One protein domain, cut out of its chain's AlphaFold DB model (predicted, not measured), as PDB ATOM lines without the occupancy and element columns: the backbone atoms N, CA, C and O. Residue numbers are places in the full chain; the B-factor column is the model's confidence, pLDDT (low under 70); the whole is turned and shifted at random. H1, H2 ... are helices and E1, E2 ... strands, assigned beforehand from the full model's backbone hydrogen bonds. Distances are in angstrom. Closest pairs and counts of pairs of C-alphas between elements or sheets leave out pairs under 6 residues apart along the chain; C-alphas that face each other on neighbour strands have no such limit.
ATOM      1  N   TYR A 373      38.546 -20.731 325.180       98.31
ATOM      2  CA  TYR A 373      37.856 -21.560 324.196       98.31
ATOM      3  C   TYR A 373      38.146 -21.055 322.797       98.31
ATOM      4  O   TYR A 373      38.262 -19.849 322.581       98.31
ATOM      5  N   THR A 374      38.218 -21.982 321.847       98.44
ATOM      6  CA  THR A 374      38.260 -21.663 320.418       98.44
ATOM      7  C   THR A 374      36.953 -22.098 319.776       98.44
ATOM      8  O   THR A 374      36.610 -23.277 319.825       98.44
ATOM      9  N   ILE A 375      36.223 -21.156 319.183       98.56
ATOM     10  CA  ILE A 375      35.014 -21.434 318.405       98.56
ATOM     11  C   ILE A 375      35.419 -21.553 316.941       98.56
ATOM     12  O   ILE A 375      35.999 -20.624 316.375       98.56
ATOM     13  N   ARG A 376      35.103 -22.705 316.352       98.31
ATOM     14  CA  ARG A 376      35.292 -23.029 314.940       98.31
ATOM     15  C   ARG A 376      33.972 -22.941 314.212       98.31
ATOM     16  O   ARG A 376      32.976 -23.482 314.688       98.31
ATOM     17  N   PHE A 377      33.996 -22.324 313.042       98.00
ATOM     18  CA  PHE A 377      32.846 -22.217 312.160       98.00
ATOM     19  C   PHE A 377      33.074 -23.103 310.932       98.00
ATOM     20  O   PHE A 377      34.133 -23.031 310.311       98.00
ATOM     21  N   ASP A 378      32.091 -23.927 310.580       96.75
ATOM     22  CA  ASP A 378      32.075 -24.705 309.340       96.75
ATOM     23  C   ASP A 378      30.849 -24.305 308.509       96.75
ATOM     24  O   ASP A 378      29.730 -24.235 309.018       96.75
ATOM     25  N   GLY A 379      31.054 -24.047 307.214       95.81
ATOM     26  CA  GLY A 379      29.981 -23.710 306.276       95.81
ATOM     27  C   GLY A 379      29.031 -24.875 305.972       95.81
ATOM     28  O   GLY A 379      27.988 -24.651 305.364       95.81
ATOM     29  N   ASN A 380      29.365 -26.100 306.391       94.38
ATOM     30  CA  ASN A 380      28.515 -27.293 306.331       94.38
ATOM     31  C   ASN A 380      28.034 -27.667 304.908       94.38
ATOM     32  O   ASN A 380      26.919 -28.146 304.712       94.38
ATOM     33  N   GLY A 381      28.870 -27.419 303.892       85.00
ATOM     34  CA  GLY A 381      28.558 -27.675 302.474       85.00
ATOM     35  C   GLY A 381      29.160 -28.957 301.879       85.00
ATOM     36  O   GLY A 381      28.914 -29.261 300.716       85.00
ATOM     37  N   GLN A 382      29.976 -29.705 302.631       73.62
ATOM     38  CA  GLN A 382      30.850 -30.745 302.056       73.62
ATOM     39  C   GLN A 382      30.108 -32.016 301.593       73.62
ATOM     40  O   GLN A 382      30.563 -32.685 300.668       73.62
ATOM     41  N   ASP A 383      28.943 -32.312 302.177       69.75
ATOM     42  CA  ASP A 383      28.142 -33.508 301.874       69.75
ATOM     43  C   ASP A 383      27.192 -33.342 300.668       69.75
ATOM     44  O   ASP A 383      26.446 -34.263 300.335       69.75
ATOM     45  N   GLY A 384      27.114 -32.154 300.058       70.19
ATOM     46  CA  GLY A 384      26.132 -31.828 299.009       70.19
ATOM     47  C   GLY A 384      24.673 -31.725 299.490       70.19
ATOM     48  O   GLY A 384      23.876 -31.054 298.837       70.19
ATOM     49  N   LYS A 385      24.337 -32.289 300.664       78.62
ATOM     50  CA  LYS A 385      23.051 -32.145 301.384       78.62
ATOM     51  C   LYS A 385      22.550 -30.698 301.435       78.62
ATOM     52  O   LYS A 385      21.349 -30.468 301.394       78.62
ATOM     53  N   ASN A 386      23.464 -29.738 301.551       84.94
ATOM     54  CA  ASN A 386      23.160 -28.320 301.729       84.94
ATOM     55  C   ASN A 386      23.573 -27.495 300.492       84.94
ATOM     56  O   ASN A 386      23.827 -26.300 300.601       84.94
ATOM     57  N   GLY A 387      23.687 -28.126 299.318       87.38
ATOM     58  CA  GLY A 387      24.120 -27.475 298.081       87.38
ATOM     59  C   GLY A 387      25.571 -26.970 298.110       87.38
ATOM     60  O   GLY A 387      26.402 -27.441 298.886       87.38
ATOM     61  N   THR A 388      25.882 -26.011 297.238       92.94
ATOM     62  CA  THR A 388      27.203 -25.373 297.146       92.94
ATOM     63  C   THR A 388      27.320 -24.233 298.154       92.94
ATOM     64  O   THR A 388      26.627 -23.221 298.033       92.94
ATOM     65  N   VAL A 389      28.236 -24.363 299.118       94.88
ATOM     66  CA  VAL A 389      28.571 -23.303 300.081       94.88
ATOM     67  C   VAL A 389      29.970 -22.757 299.801       94.88
ATOM     68  O   VAL A 389      30.941 -23.505 299.702       94.88
ATOM     69  N   GLU A 390      30.065 -21.435 299.707       94.12
ATOM     70  CA  GLU A 390      31.292 -20.665 299.516       94.12
ATOM     71  C   GLU A 390      31.560 -19.756 300.729       94.12
ATOM     72  O   GLU A 390      30.694 -19.541 301.577       94.12
ATOM     73  N   GLY A 391      32.762 -19.182 300.799       94.12
ATOM     74  CA  GLY A 391      33.182 -18.294 301.887       94.12
ATOM     75  C   GLY A 391      34.061 -18.984 302.931       94.12
ATOM     76  O   GLY A 391      34.487 -20.125 302.763       94.12
ATOM     77  N   GLN A 392      34.398 -18.241 303.983       94.12
ATOM     78  CA  GLN A 392      35.247 -18.696 305.085       94.12
ATOM     79  C   GLN A 392      35.027 -17.807 306.309       94.12
ATOM     80  O   GLN A 392      34.782 -16.607 306.175       94.12
ATOM     81  N   MET A 393      35.194 -18.377 307.497       96.81
ATOM     82  CA  MET A 393      35.264 -17.643 308.758       96.81
ATOM     83  C   MET A 393      36.536 -18.049 309.502       96.81
ATOM     84  O   MET A 393      37.044 -19.154 309.325       96.81
ATOM     85  N   ALA A 394      37.086 -17.135 310.300       96.69
ATOM     86  CA  ALA A 394      38.235 -17.430 311.146       96.69
ATOM     87  C   ALA A 394      37.772 -18.014 312.488       96.69
ATOM     88  O   ALA A 394      36.781 -17.540 313.047       96.69
ATOM     89  N   ASP A 395      38.527 -18.980 313.019       97.12
ATOM     90  CA  ASP A 395      38.437 -19.392 314.423       97.12
ATOM     91  C   ASP A 395      38.519 -18.141 315.324       97.12
ATOM     92  O   ASP A 395      39.432 -17.321 315.167       97.12
ATOM     93  N   ILE A 396      37.595 -17.999 316.280       97.12
ATOM     94  CA  ILE A 396      37.678 -16.962 317.321       97.12
ATOM     95  C   ILE A 396      38.069 -17.584 318.658       97.12
ATOM     96  O   ILE A 396      37.675 -18.708 318.972       97.12
ATOM     97  N   THR A 397      38.821 -16.840 319.465       96.94
ATOM     98  CA  THR A 397      39.287 -17.287 320.780       96.94
ATOM     99  C   THR A 397      38.855 -16.296 321.854       96.94
ATOM    100  O   THR A 397      39.104 -15.098 321.721       96.94
ATOM    101  N   GLY A 398      38.239 -16.797 322.924       97.12
ATOM    102  CA  GLY A 398      37.741 -15.998 324.048       97.12
ATOM    103  C   GLY A 398      37.567 -16.841 325.311       97.12
ATOM    104  O   GLY A 398      38.050 -17.969 325.379       97.12
ATOM    105  N   THR A 399      36.901 -16.298 326.320       97.94
ATOM    106  CA  THR A 399      36.723 -16.896 327.651       97.94
ATOM    107  C   THR A 399      35.248 -17.040 328.023       97.94
ATOM    108  O   THR A 399      34.373 -16.497 327.355       97.94
ATOM    109  N   VAL A 400      34.944 -17.713 329.138       96.12
ATOM    110  CA  VAL A 400      33.577 -17.793 329.704       96.12
ATOM    111  C   VAL A 400      32.981 -16.459 330.199       96.12
ATOM    112  O   VAL A 400      31.880 -16.451 330.760       96.12
ATOM    113  N   GLU A 401      33.700 -15.349 330.046       96.50
ATOM    114  CA  GLU A 401      33.232 -13.991 330.355       96.50
ATOM    115  C   GLU A 401      32.846 -13.213 329.085       96.50
ATOM    116  O   GLU A 401      32.119 -12.225 329.167       96.50
ATOM    117  N   ASP A 402      33.268 -13.687 327.907       97.81
ATOM    118  CA  ASP A 402      33.037 -13.022 326.629       97.81
ATOM    119  C   ASP A 402      31.665 -13.369 326.014       97.81
ATOM    120  O   ASP A 402      31.121 -14.477 326.154       97.81
ATOM    121  N   THR A 403      31.116 -12.403 325.272       96.94
ATOM    122  CA  THR A 403      29.920 -12.567 324.436       96.94
ATOM    123  C   THR A 403      30.161 -12.002 323.041       96.94
ATOM    124  O   THR A 403      30.967 -11.092 322.846       96.94
ATOM    125  N   GLY A 404      29.424 -12.533 322.071       95.44
ATOM    126  CA  GLY A 404      29.499 -12.138 320.676       95.44
ATOM    127  C   GLY A 404      30.128 -13.206 319.791       95.44
ATOM    128  O   GLY A 404      31.249 -13.650 320.029       95.44
ATOM    129  N   ILE A 405      29.422 -13.562 318.719       95.75
ATOM    130  CA  ILE A 405      29.990 -14.261 317.563       95.75
ATOM    131  C   ILE A 405      29.946 -13.343 316.327       95.75
ATOM    132  O   ILE A 405      29.035 -12.517 316.210       95.75
ATOM    133  N   PRO A 406      30.923 -13.438 315.404       94.94
ATOM    134  CA  PRO A 406      30.894 -12.702 314.144       94.94
ATOM    135  C   PRO A 406      29.636 -13.018 313.323       94.94
ATOM    136  O   PRO A 406      29.043 -14.091 313.439       94.94
ATOM    137  N   GLU A 407      29.250 -12.075 312.467       93.25
ATOM    138  CA  GLU A 407      28.257 -12.313 311.417       93.25
ATOM    139  C   GLU A 407      28.726 -13.441 310.480       93.25
ATOM    140  O   GLU A 407      29.926 -13.644 310.279       93.25
ATOM    141  N   ASN A 408      27.776 -14.186 309.911       94.81
ATOM    142  CA  ASN A 408      28.077 -15.318 309.039       94.81
ATOM    143  C   ASN A 408      28.833 -14.878 307.765       94.81
ATOM    144  O   ASN A 408      28.327 -14.089 306.967       94.81
ATOM    145  N   GLY A 409      30.031 -15.436 307.561       95.81
ATOM    146  CA  GLY A 409      30.886 -15.223 306.388       95.81
ATOM    147  C   GLY A 409      30.729 -16.263 305.268       95.81
ATOM    148  O   GLY A 409      31.413 -16.155 304.248       95.81
ATOM    149  N   TYR A 410      29.863 -17.265 305.442       96.31
ATOM    150  CA  TYR A 410      29.535 -18.260 304.419       96.31
ATOM    151  C   TYR A 410      28.313 -17.852 303.597       96.31
ATOM    152  O   TYR A 410      27.373 -17.232 304.097       96.31
ATOM    153  N   LYS A 411      28.286 -18.259 302.331       94.56
ATOM    154  CA  LYS A 411      27.186 -18.003 301.405       94.56
ATOM    155  C   LYS A 411      26.866 -19.264 300.608       94.56
ATOM    156  O   LYS A 411      27.748 -19.820 299.964       94.56
ATOM    157  N   ASN A 412      25.594 -19.650 300.567       93.56
ATOM    158  CA  ASN A 412      25.122 -20.637 299.603       93.56
ATOM    159  C   ASN A 412      25.004 -20.011 298.202       93.56
ATOM    160  O   ASN A 412      24.467 -18.907 298.054       93.56
ATOM    161  N   THR A 413      25.510 -20.693 297.178       92.94
ATOM    162  CA  THR A 413      25.439 -20.254 295.774       92.94
ATOM    163  C   THR A 413      24.544 -21.138 294.906       92.94
ATOM    164  O   THR A 413      24.435 -20.910 293.702       92.94
ATOM    165  N   THR A 414      23.834 -22.095 295.512       91.12
ATOM    166  CA  THR A 414      22.809 -22.905 294.840       91.12
ATOM    167  C   THR A 414      21.559 -22.074 294.558       91.12
ATOM    168  O   THR A 414      21.013 -21.447 295.469       91.12
ATOM    169  N   CYS A 415      21.062 -22.128 293.321       86.12
ATOM    170  CA  CYS A 415      19.831 -21.460 292.904       86.12
ATOM    171  C   CYS A 415      18.849 -22.414 292.205       86.12
ATOM    172  O   CYS A 415      19.235 -23.485 291.737       86.12
ATOM    173  N   THR A 416      17.590 -21.987 292.113       77.38
ATOM    174  CA  THR A 416      16.580 -22.497 291.171       77.38
ATOM    175  C   THR A 416      16.960 -22.180 289.716       77.38
ATOM    176  O   THR A 416      17.841 -21.355 289.463       77.38
ATOM    177  N   GLU A 417      16.268 -22.783 288.740       75.81
ATOM    178  CA  GLU A 417      16.502 -22.515 287.307       75.81
ATOM    179  C   GLU A 417      16.270 -21.043 286.915       75.81
ATOM    180  O   GLU A 417      16.953 -20.527 286.032       75.81
ATOM    181  N   ASP A 418      15.362 -20.341 287.602       72.06
ATOM    182  CA  ASP A 418      15.109 -18.908 287.402       72.06
ATOM    183  C   ASP A 418      16.057 -17.989 288.210       72.06
ATOM    184  O   ASP A 418      15.983 -16.763 288.109       72.06
ATOM    185  N   GLY A 419      16.988 -18.569 288.977       80.81
ATOM    186  CA  GLY A 419      18.086 -17.860 289.637       80.81
ATOM    187  C   GLY A 419      17.838 -17.411 291.082       80.81
ATOM    188  O   GLY A 419      18.684 -16.700 291.633       80.81
ATOM    189  N   ARG A 420      16.736 -17.814 291.728       78.94
ATOM    190  CA  ARG A 420      16.484 -17.531 293.159       78.94
ATOM    191  C   ARG A 420      17.361 -18.421 294.045       78.94
ATOM    192  O   ARG A 420      17.569 -19.576 293.684       78.94
ATOM    193  N   PRO A 421      17.856 -17.946 295.204       83.94
ATOM    194  CA  PRO A 421      18.599 -18.794 296.136       83.94
ATOM    195  C   PRO A 421      17.761 -20.000 296.580       83.94
ATOM    196  O   PRO A 421      16.627 -19.818 297.016       83.94
ATOM    197  N   LYS A 422      18.324 -21.215 296.508       86.88
ATOM    198  CA  LYS A 422      17.678 -22.432 297.037       86.88
ATOM    199  C   LYS A 422      17.873 -22.597 298.555       86.88
ATOM    200  O   LYS A 422      17.172 -23.392 299.162       86.88
ATOM    201  N   TYR A 423      18.802 -21.865 299.170       89.81
ATOM    202  CA  TYR A 423      19.042 -21.940 300.614       89.81
ATOM    203  C   TYR A 423      19.283 -20.563 301.235       89.81
ATOM    204  O   TYR A 423      19.954 -19.710 300.641       89.81
ATOM    205  N   ARG A 424      18.837 -20.390 302.482       89.69
ATOM    206  CA  ARG A 424      19.152 -19.253 303.361       89.69
ATOM    207  C   ARG A 424      19.873 -19.729 304.616       89.69
ATOM    208  O   ARG A 424      19.625 -20.821 305.111       89.69
ATOM    209  N   PHE A 425      20.781 -18.905 305.132       92.19
ATOM    210  CA  PHE A 425      21.447 -19.173 306.406       92.19
ATOM    211  C   PHE A 425      20.450 -18.956 307.551       92.19
ATOM    212  O   PHE A 425      20.014 -17.824 307.754       92.19
ATOM    213  N   SER A 426      20.101 -20.019 308.279       90.94
ATOM    214  CA  SER A 426      19.119 -19.974 309.374       90.94
ATOM    215  C   SER A 426      19.760 -19.861 310.760       90.94
ATOM    216  O   SER A 426      19.107 -19.418 311.704       90.94
ATOM    217  N   GLY A 427      21.042 -20.209 310.905       94.62
ATOM    218  CA  GLY A 427      21.771 -20.095 312.167       94.62
ATOM    219  C   GLY A 427      22.936 -21.074 312.292       94.62
ATOM    220  O   GLY A 427      23.506 -21.533 311.302       94.62
ATOM    221  N   TRP A 428      23.294 -21.384 313.537       96.81
ATOM    222  CA  TRP A 428      24.365 -22.323 313.876       96.81
ATOM    223  C   TRP A 428      23.834 -23.527 314.660       96.81
ATOM    224  O   TRP A 428      22.910 -23.403 315.466       96.81
ATOM    225  N   SER A 429      24.462 -24.687 314.476       96.56
ATOM    226  CA  SER A 429      24.232 -25.897 315.271       96.56
ATOM    227  C   SER A 429      25.545 -26.509 315.762       96.56
ATOM    228  O   SER A 429      26.587 -26.370 315.126       96.56
ATOM    229  N   PHE A 430      25.488 -27.247 316.872       96.69
ATOM    230  CA  PHE A 430      26.598 -28.070 317.363       96.69
ATOM    231  C   PHE A 430      26.756 -29.404 316.597       96.69
ATOM    232  O   PHE A 430      27.682 -30.164 316.878       96.69
ATOM    233  N   SER A 431      25.881 -29.701 315.625       94.00
ATOM    234  CA  SER A 431      25.903 -30.924 314.807       94.00
ATOM    235  C   SER A 431      25.756 -30.616 313.308       94.00
ATOM    236  O   SER A 431      24.878 -29.832 312.949       94.00
ATOM    237  N   PRO A 432      26.539 -31.248 312.409       92.31
ATOM    238  CA  PRO A 432      26.445 -31.007 310.965       92.31
ATOM    239  C   PRO A 432      25.144 -31.542 310.339       92.31
ATOM    240  O   PRO A 432      24.671 -30.989 309.349       92.31
ATOM    241  N   ASP A 433      24.542 -32.586 310.920       89.44
ATOM    242  CA  ASP A 433      23.311 -33.215 310.415       89.44
ATOM    243  C   ASP A 433      22.015 -32.537 310.909       89.44
ATOM    244  O   ASP A 433      20.917 -33.005 310.600       89.44
ATOM    245  N   ARG A 434      22.099 -31.449 311.690       88.69
ATOM    246  CA  ARG A 434      20.904 -30.710 312.124       88.69
ATOM    247  C   ARG A 434      20.390 -29.778 311.030       88.69
ATOM    248  O   ARG A 434      21.127 -28.970 310.476       88.69
ATOM    249  N   LEU A 435      19.086 -29.882 310.785       87.31
ATOM    250  CA  LEU A 435      18.347 -29.064 309.824       87.31
ATOM    251  C   LEU A 435      17.960 -27.703 310.428       87.31
ATOM    252  O   LEU A 435      18.192 -26.656 309.830       87.31
ATOM    253  N   ARG A 436      17.452 -27.716 311.670       87.31
ATOM    254  CA  ARG A 436      17.166 -26.502 312.448       87.31
ATOM    255  C   ARG A 436      18.353 -26.116 313.341       87.31
ATOM    256  O   ARG A 436      18.935 -27.008 313.968       87.31
ATOM    257  N   PRO A 437      18.691 -24.817 313.437       92.69
ATOM    258  CA  PRO A 437      19.769 -24.326 314.290       92.69
ATOM    259  C   PRO A 437      19.498 -24.571 315.776       92.69
ATOM    260  O   PRO A 437      18.357 -24.544 316.234       92.69
ATOM    261  N   ASP A 438      20.577 -24.726 316.542       95.25
ATOM    262  CA  ASP A 438      20.556 -24.602 318.006       95.25
ATOM    263  C   ASP A 438      20.661 -23.125 318.436       95.25
ATOM    264  O   ASP A 438      20.239 -22.747 319.525       95.25
ATOM    265  N   ILE A 439      21.225 -22.286 317.559       95.56
ATOM    266  CA  ILE A 439      21.409 -20.842 317.721       95.56
ATOM    267  C   ILE A 439      20.824 -20.168 316.465       95.56
ATOM    268  O   ILE A 439      21.552 -19.980 315.482       95.56
ATOM    269  N   PRO A 440      19.508 -19.886 316.430       92.88
ATOM    270  CA  PRO A 440      18.858 -19.293 315.265       92.88
ATOM    271  C   PRO A 440      19.294 -17.844 315.028       92.88
ATOM    272  O   PRO A 440      19.623 -17.112 315.963       92.88
ATOM    273  N   VAL A 441      19.220 -17.418 313.768       91.00
ATOM    274  CA  VAL A 441      19.125 -16.000 313.414       91.00
ATOM    275  C   VAL A 441      17.771 -15.486 313.898       91.00
ATOM    276  O   VAL A 441      16.735 -15.993 313.475       91.00
ATOM    277  N   ASP A 442      17.769 -14.464 314.749       85.12
ATOM    278  CA  ASP A 442      16.547 -13.728 315.078       85.12
ATOM    279  C   ASP A 442      16.370 -12.580 314.056       85.12
ATOM    280  O   ASP A 442      17.234 -11.698 313.979       85.12
ATOM    281  N   PRO A 443      15.300 -12.577 313.234       77.19
ATOM    282  CA  PRO A 443      15.060 -11.532 312.238       77.19
ATOM    283  C   PRO A 443      14.497 -10.231 312.838       77.19
ATOM    284  O   PRO A 443      14.492  -9.203 312.159       77.19
ATOM    285  N   GLU A 444      14.014 -10.256 314.084       85.69
ATOM    286  CA  GLU A 444      13.495  -9.093 314.811       85.69
ATOM    287  C   GLU A 444      14.601  -8.449 315.690       85.69
ATOM    288  O   GLU A 444      14.561  -7.242 315.945       85.69
ATOM    289  N   ASP A 445      15.648  -9.202 316.063       88.75
ATOM    290  CA  ASP A 445      16.812  -8.743 316.839       88.75
ATOM    291  C   ASP A 445      18.119  -8.639 316.020       88.75
ATOM    292  O   ASP A 445      18.947  -9.550 315.980       88.75
ATOM    293  N   GLN A 446      18.383  -7.454 315.459       85.62
ATOM    294  CA  GLN A 446      19.608  -7.149 314.692       85.62
ATOM    295  C   GLN A 446      20.932  -7.251 315.487       85.62
ATOM    296  O   GLN A 446      22.002  -7.046 314.915       85.62
ATOM    297  N   GLU A 447      20.896  -7.543 316.792       91.00
ATOM    298  CA  GLU A 447      22.086  -7.766 317.623       91.00
ATOM    299  C   GLU A 447      22.113  -9.150 318.302       91.00
ATOM    300  O   GLU A 447      22.886  -9.338 319.249       91.00
ATOM    301  N   TRP A 448      21.323 -10.127 317.830       92.19
ATOM    302  CA  TRP A 448      21.254 -11.481 318.411       92.19
ATOM    303  C   TRP A 448      22.643 -12.109 318.592       92.19
ATOM    304  O   TRP A 448      22.978 -12.634 319.658       92.19
ATOM    305  N   ASN A 449      23.510 -11.963 317.585       93.00
ATOM    306  CA  ASN A 449      24.849 -12.544 317.559       93.00
ATOM    307  C   ASN A 449      25.768 -11.974 318.649       93.00
ATOM    308  O   ASN A 449      26.652 -12.683 319.124       93.00
ATOM    309  N   LYS A 450      25.542 -10.728 319.091       95.00
ATOM    310  CA  LYS A 450      26.319 -10.048 320.150       95.00
ATOM    311  C   LYS A 450      25.996 -10.583 321.551       95.00
ATOM    312  O   LYS A 450      26.798 -10.430 322.472       95.00
ATOM    313  N   LYS A 451      24.825 -11.213 321.703       94.56
ATOM    314  CA  LYS A 451      24.276 -11.721 322.973       94.56
ATOM    315  C   LYS A 451      24.649 -13.184 323.237       94.56
ATOM    316  O   LYS A 451      24.546 -13.642 324.373       94.56
ATOM    317  N   VAL A 452      25.122 -13.907 322.218       96.19
ATOM    318  CA  VAL A 452      25.619 -15.287 322.337       96.19
ATOM    319  C   VAL A 452      26.841 -15.316 323.266       96.19
ATOM    320  O   VAL A 452      27.873 -14.729 322.948       96.19
ATOM    321  N   SER A 453      26.745 -15.986 324.418       97.12
ATOM    322  CA  SER A 453      27.855 -16.104 325.378       97.12
ATOM    323  C   SER A 453      28.687 -17.362 325.139       97.12
ATOM    324  O   SER A 453      28.135 -18.460 325.028       97.12
ATOM    325  N   ILE A 454      30.017 -17.225 325.172       97.56
ATOM    326  CA  ILE A 454      30.945 -18.361 325.061       97.56
ATOM    327  C   ILE A 454      30.718 -19.377 326.192       97.56
ATOM    328  O   ILE A 454      30.854 -20.576 325.966       97.56
ATOM    329  N   ARG A 455      30.277 -18.941 327.384       97.31
ATOM    330  CA  ARG A 455      29.909 -19.846 328.489       97.31
ATOM    331  C   ARG A 455      28.775 -20.799 328.108       97.31
ATOM    332  O   ARG A 455      28.861 -21.983 328.419       97.31
ATOM    333  N   SER A 456      27.730 -20.297 327.450       97.00
ATOM    334  CA  SER A 456      26.611 -21.128 326.991       97.00
ATOM    335  C   SER A 456      27.072 -22.083 325.892       97.00
ATOM    336  O   SER A 456      26.832 -23.281 325.990       97.00
ATOM    337  N   LEU A 457      27.830 -21.583 324.910       97.88
ATOM    338  CA  LEU A 457      28.388 -22.407 323.833       97.88
ATOM    339  C   LEU A 457      29.287 -23.540 324.361       97.88
ATOM    340  O   LEU A 457      29.192 -24.672 323.895       97.88
ATOM    341  N   ALA A 458      30.131 -23.258 325.357       97.88
ATOM    342  CA  ALA A 458      31.004 -24.246 325.987       97.88
ATOM    343  C   ALA A 458      30.229 -25.300 326.799       97.88
ATOM    344  O   ALA A 458      30.688 -26.439 326.903       97.88
ATOM    345  N   LYS A 459      29.063 -24.947 327.364       97.31
ATOM    346  CA  LYS A 459      28.172 -25.899 328.045       97.31
ATOM    347  C   LYS A 459      27.460 -26.824 327.062       97.31
ATOM    348  O   LYS A 459      27.580 -28.034 327.217       97.31
ATOM    349  N   GLU A 460      26.796 -26.280 326.042       97.31
ATOM    350  CA  GLU A 460      26.071 -27.088 325.045       97.31
ATOM    351  C   GLU A 460      27.017 -27.999 324.240       97.31
ATOM    352  O   GLU A 460      26.696 -29.154 323.973       97.31
ATOM    353  N   ALA A 461      28.237 -27.534 323.941       96.88
ATOM    354  CA  ALA A 461      29.279 -28.355 323.317       96.88
ATOM    355  C   ALA A 461      29.943 -29.378 324.271       96.88
ATOM    356  O   ALA A 461      30.796 -30.150 323.834       96.88
ATOM    357  N   GLY A 462      29.609 -29.389 325.568       97.00
ATOM    358  CA  GLY A 462      30.174 -30.325 326.552       97.00
ATOM    359  C   GLY A 462      31.657 -30.103 326.890       97.00
ATOM    360  O   GLY A 462      32.331 -31.033 327.336       97.00
ATOM    361  N   VAL A 463      32.186 -28.892 326.677       97.44
ATOM    362  CA  VAL A 463      33.615 -28.555 326.860       97.44
ATOM    363  C   VAL A 463      33.897 -27.580 328.010       97.44
ATOM    364  O   VAL A 463      35.051 -27.222 328.213       97.44
ATOM    365  N   ILE A 464      32.888 -27.161 328.782       96.69
ATOM    366  CA  ILE A 464      32.980 -26.126 329.838       96.69
ATOM    367  C   ILE A 464      34.068 -26.361 330.908       96.69
ATOM    368  O   ILE A 464      34.621 -25.404 331.450       96.69
ATOM    369  N   ASP A 465      34.431 -27.613 331.187       92.88
ATOM    370  CA  ASP A 465      35.479 -27.955 332.163       92.88
ATOM    371  C   ASP A 465      36.876 -28.107 331.520       92.88
ATOM    372  O   ASP A 465      37.855 -28.447 332.184       92.88
ATOM    373  N   GLN A 466      37.000 -27.844 330.214       93.94
ATOM    374  CA  GLN A 466      38.250 -27.940 329.458       93.94
ATOM    375  C   GLN A 466      38.898 -26.557 329.325       93.94
ATOM    376  O   GLN A 466      38.388 -25.678 328.633       93.94
ATOM    377  N   ALA A 467      40.079 -26.373 329.925       89.75
ATOM    378  CA  ALA A 467      40.775 -25.078 329.977       89.75
ATOM    379  C   ALA A 467      41.162 -24.463 328.609       89.75
ATOM    380  O   ALA A 467      41.507 -23.282 328.556       89.75
ATOM    381  N   ASN A 468      41.133 -25.265 327.538       94.69
ATOM    382  CA  ASN A 468      41.381 -24.881 326.142       94.69
ATOM    383  C   ASN A 468      40.370 -25.579 325.201       94.69
ATOM    384  O   ASN A 468      40.759 -26.177 324.196       94.69
ATOM    385  N   GLY A 469      39.086 -25.605 325.577       96.31
ATOM    386  CA  GLY A 469      38.040 -26.339 324.855       96.31
ATOM    387  C   GLY A 469      37.811 -25.834 323.423       96.31
ATOM    388  O   GLY A 469      37.922 -24.638 323.145       96.31
ATOM    389  N   ILE A 470      37.462 -26.740 322.504       98.12
ATOM    390  CA  ILE A 470      37.129 -26.394 321.113       98.12
ATOM    391  C   ILE A 470      35.630 -26.593 320.897       98.12
ATOM    392  O   ILE A 470      35.110 -27.692 321.070       98.12
ATOM    393  N   ILE A 471      34.951 -25.520 320.506       98.56
ATOM    394  CA  ILE A 471      33.523 -25.487 320.193       98.56
ATOM    395  C   ILE A 471      33.397 -25.531 318.671       98.56
ATOM    396  O   ILE A 471      34.004 -24.714 317.984       98.56
ATOM    397  N   HIS A 472      32.614 -26.465 318.140       97.94
ATOM    398  CA  HIS A 472      32.316 -26.544 316.710       97.94
ATOM    399  C   HIS A 472      30.898 -26.029 316.448       97.94
ATOM    400  O   HIS A 472      29.949 -26.519 317.059       97.94
ATOM    401  N   LEU A 473      30.770 -25.058 315.543       98.12
ATOM    402  CA  LEU A 473      29.505 -24.525 315.050       98.12
ATOM    403  C   LEU A 473      29.407 -24.759 313.540       98.12
ATOM    404  O   LEU A 473      30.200 -24.237 312.759       98.12
ATOM    405  N   TYR A 474      28.409 -25.537 313.137       96.94
ATOM    406  CA  TYR A 474      28.082 -25.840 311.748       96.94
ATOM    407  C   TYR A 474      26.948 -24.922 311.295       96.94
ATOM    408  O   TYR A 474      25.963 -24.752 312.019       96.94
ATOM    409  N   ALA A 475      27.083 -24.312 310.121       96.12
ATOM    410  CA  ALA A 475      26.026 -23.498 309.540       96.12
ATOM    411  C   ALA A 475      24.800 -24.370 309.220       96.12
ATOM    412  O   ALA A 475      24.928 -25.425 308.589       96.12
ATOM    413  N   THR A 476      23.614 -23.918 309.625       93.62
ATOM    414  CA  THR A 476      22.347 -24.493 309.164       93.62
ATOM    415  C   THR A 476      21.804 -23.670 308.005       93.62
ATOM    416  O   THR A 476      21.838 -22.435 308.006       93.62
ATOM    417  N   TRP A 477      21.317 -24.379 306.994       91.88
ATOM    418  CA  TRP A 477      20.833 -23.813 305.745       91.88
ATOM    419  C   TRP A 477      19.385 -24.240 305.570       91.88
ATOM    420  O   TRP A 477      19.147 -25.393 305.223       91.88
ATOM    421  N   ASN A 478      18.436 -23.336 305.823       89.38
ATOM    422  CA  ASN A 478      17.043 -23.624 305.507       89.38
ATOM    423  C   ASN A 478      16.873 -23.668 303.981       89.38
ATOM    424  O   ASN A 478      17.411 -22.798 303.283       89.38
ATOM    425  N   GLN A 479      16.205 -24.701 303.476       89.38
ATOM    426  CA  GLN A 479      16.021 -24.943 302.052       89.38
ATOM    427  C   GLN A 479      14.780 -24.204 301.526       89.38
ATOM    428  O   GLN A 479      13.920 -23.762 302.271       89.38
ATOM    429  N   ALA A 480      14.692 -24.025 300.210       87.62
ATOM    430  CA  ALA A 480      13.441 -23.676 299.560       87.62
ATOM    431  C   ALA A 480      12.537 -24.915 299.433       87.62
ATOM    432  O   ALA A 480      13.025 -25.959 298.972       87.62
TER     433      ALA A 480
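Overview. This is residues 373 to 480 of the 638 residues of an uncharacterized protein of Lachnospiraceae bacterium (UniProt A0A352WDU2). A strongly twisted four-stranded sheet, curled like part of a barrel, has the long strand E6 running through it; helix H2 packs on it near where E1 and E6 begin, and the two-stranded pair E2 and E4 lies toward the other end, with E4 beside the start of E5. The 108 printed residues hold six named strands and two named helices, in the order E1 E2 E3 E4 E5 H1 H2 E6. The main sheet has the order E3, E1, E6, E5 and is mixed; the small one, E2 and E4, is antiparallel. The class is mixed, helices and strands, with 46 residues, under half, in named elements. The whole is compact, with a radius of gyration of the C-alphas of 14.4 A, and elongated, spanning 49 by 30 by 21 A.

Along the chain. Find C-alpha 373 at (37.856, -21.560, 324.196); from there E1 runs to residue 378, 16.2 A away. E2 is residues 389 to 391, E3 residues 396 to 399 and E4 residues 410 to 412. E5, residues 423 to 429, is 16.0 A long and begins at (19.042, -21.940, 300.614). H1 is residues 448 to 451, and H2, residues 454 to 460, measures 10.0 A. E6, residues 468 to 479, runs 35.0 A and ends at (16.021, -24.943, 302.052).

Arrangement. Start at the inner strands E1 and E6, parallel at 26 degrees, where N 376 and O 471 are 2.8 A apart. The edge strand E3 is antiparallel to E1 at 148 degrees, with N 373 and O 398 at 2.8 A. E6 is staggered, pairing with E1 over residues 469 to 474 and with E5 over 474 to 479. The edge strand E5 is antiparallel to E6 at 153 degrees, with N 476 and O 427 at 2.9 A. E2 and E4 are antiparallel at 147 degrees, with N 390 and O 411 at 2.8 A. The closest C-alphas of E4 and E5, Asn 412 and Tyr 423, are 6.3 A apart. H2 is on the main sheet at a height over the sheet of 8.7 A, only just over E1 and E6 with 3 C-alphas on each; it runs across the strands, at 66 degrees to E1 on the local plane. The closest C-alphas of H2 and E6 are Ala 458 and Ile 471, 6.4 A. H1 is not on this sheet, and H1 and H2 are apart. Every O i to N i+4 pair of H2 is within hydrogen-bond range; H1 is too short for such a pair.

Size, cuts and confidence. Look at Asp 418 and Ala 467 for the two C-alphas farthest apart, 50.1 A. The printed part has no cut. The link from E5 to H1, residues 430 to 447, is long; in it residues 439 to 440 pair antiparallel with residues 427 to 428 of E5. The mean pLDDT of the printed part is 92.2, and residue 383 is under 70.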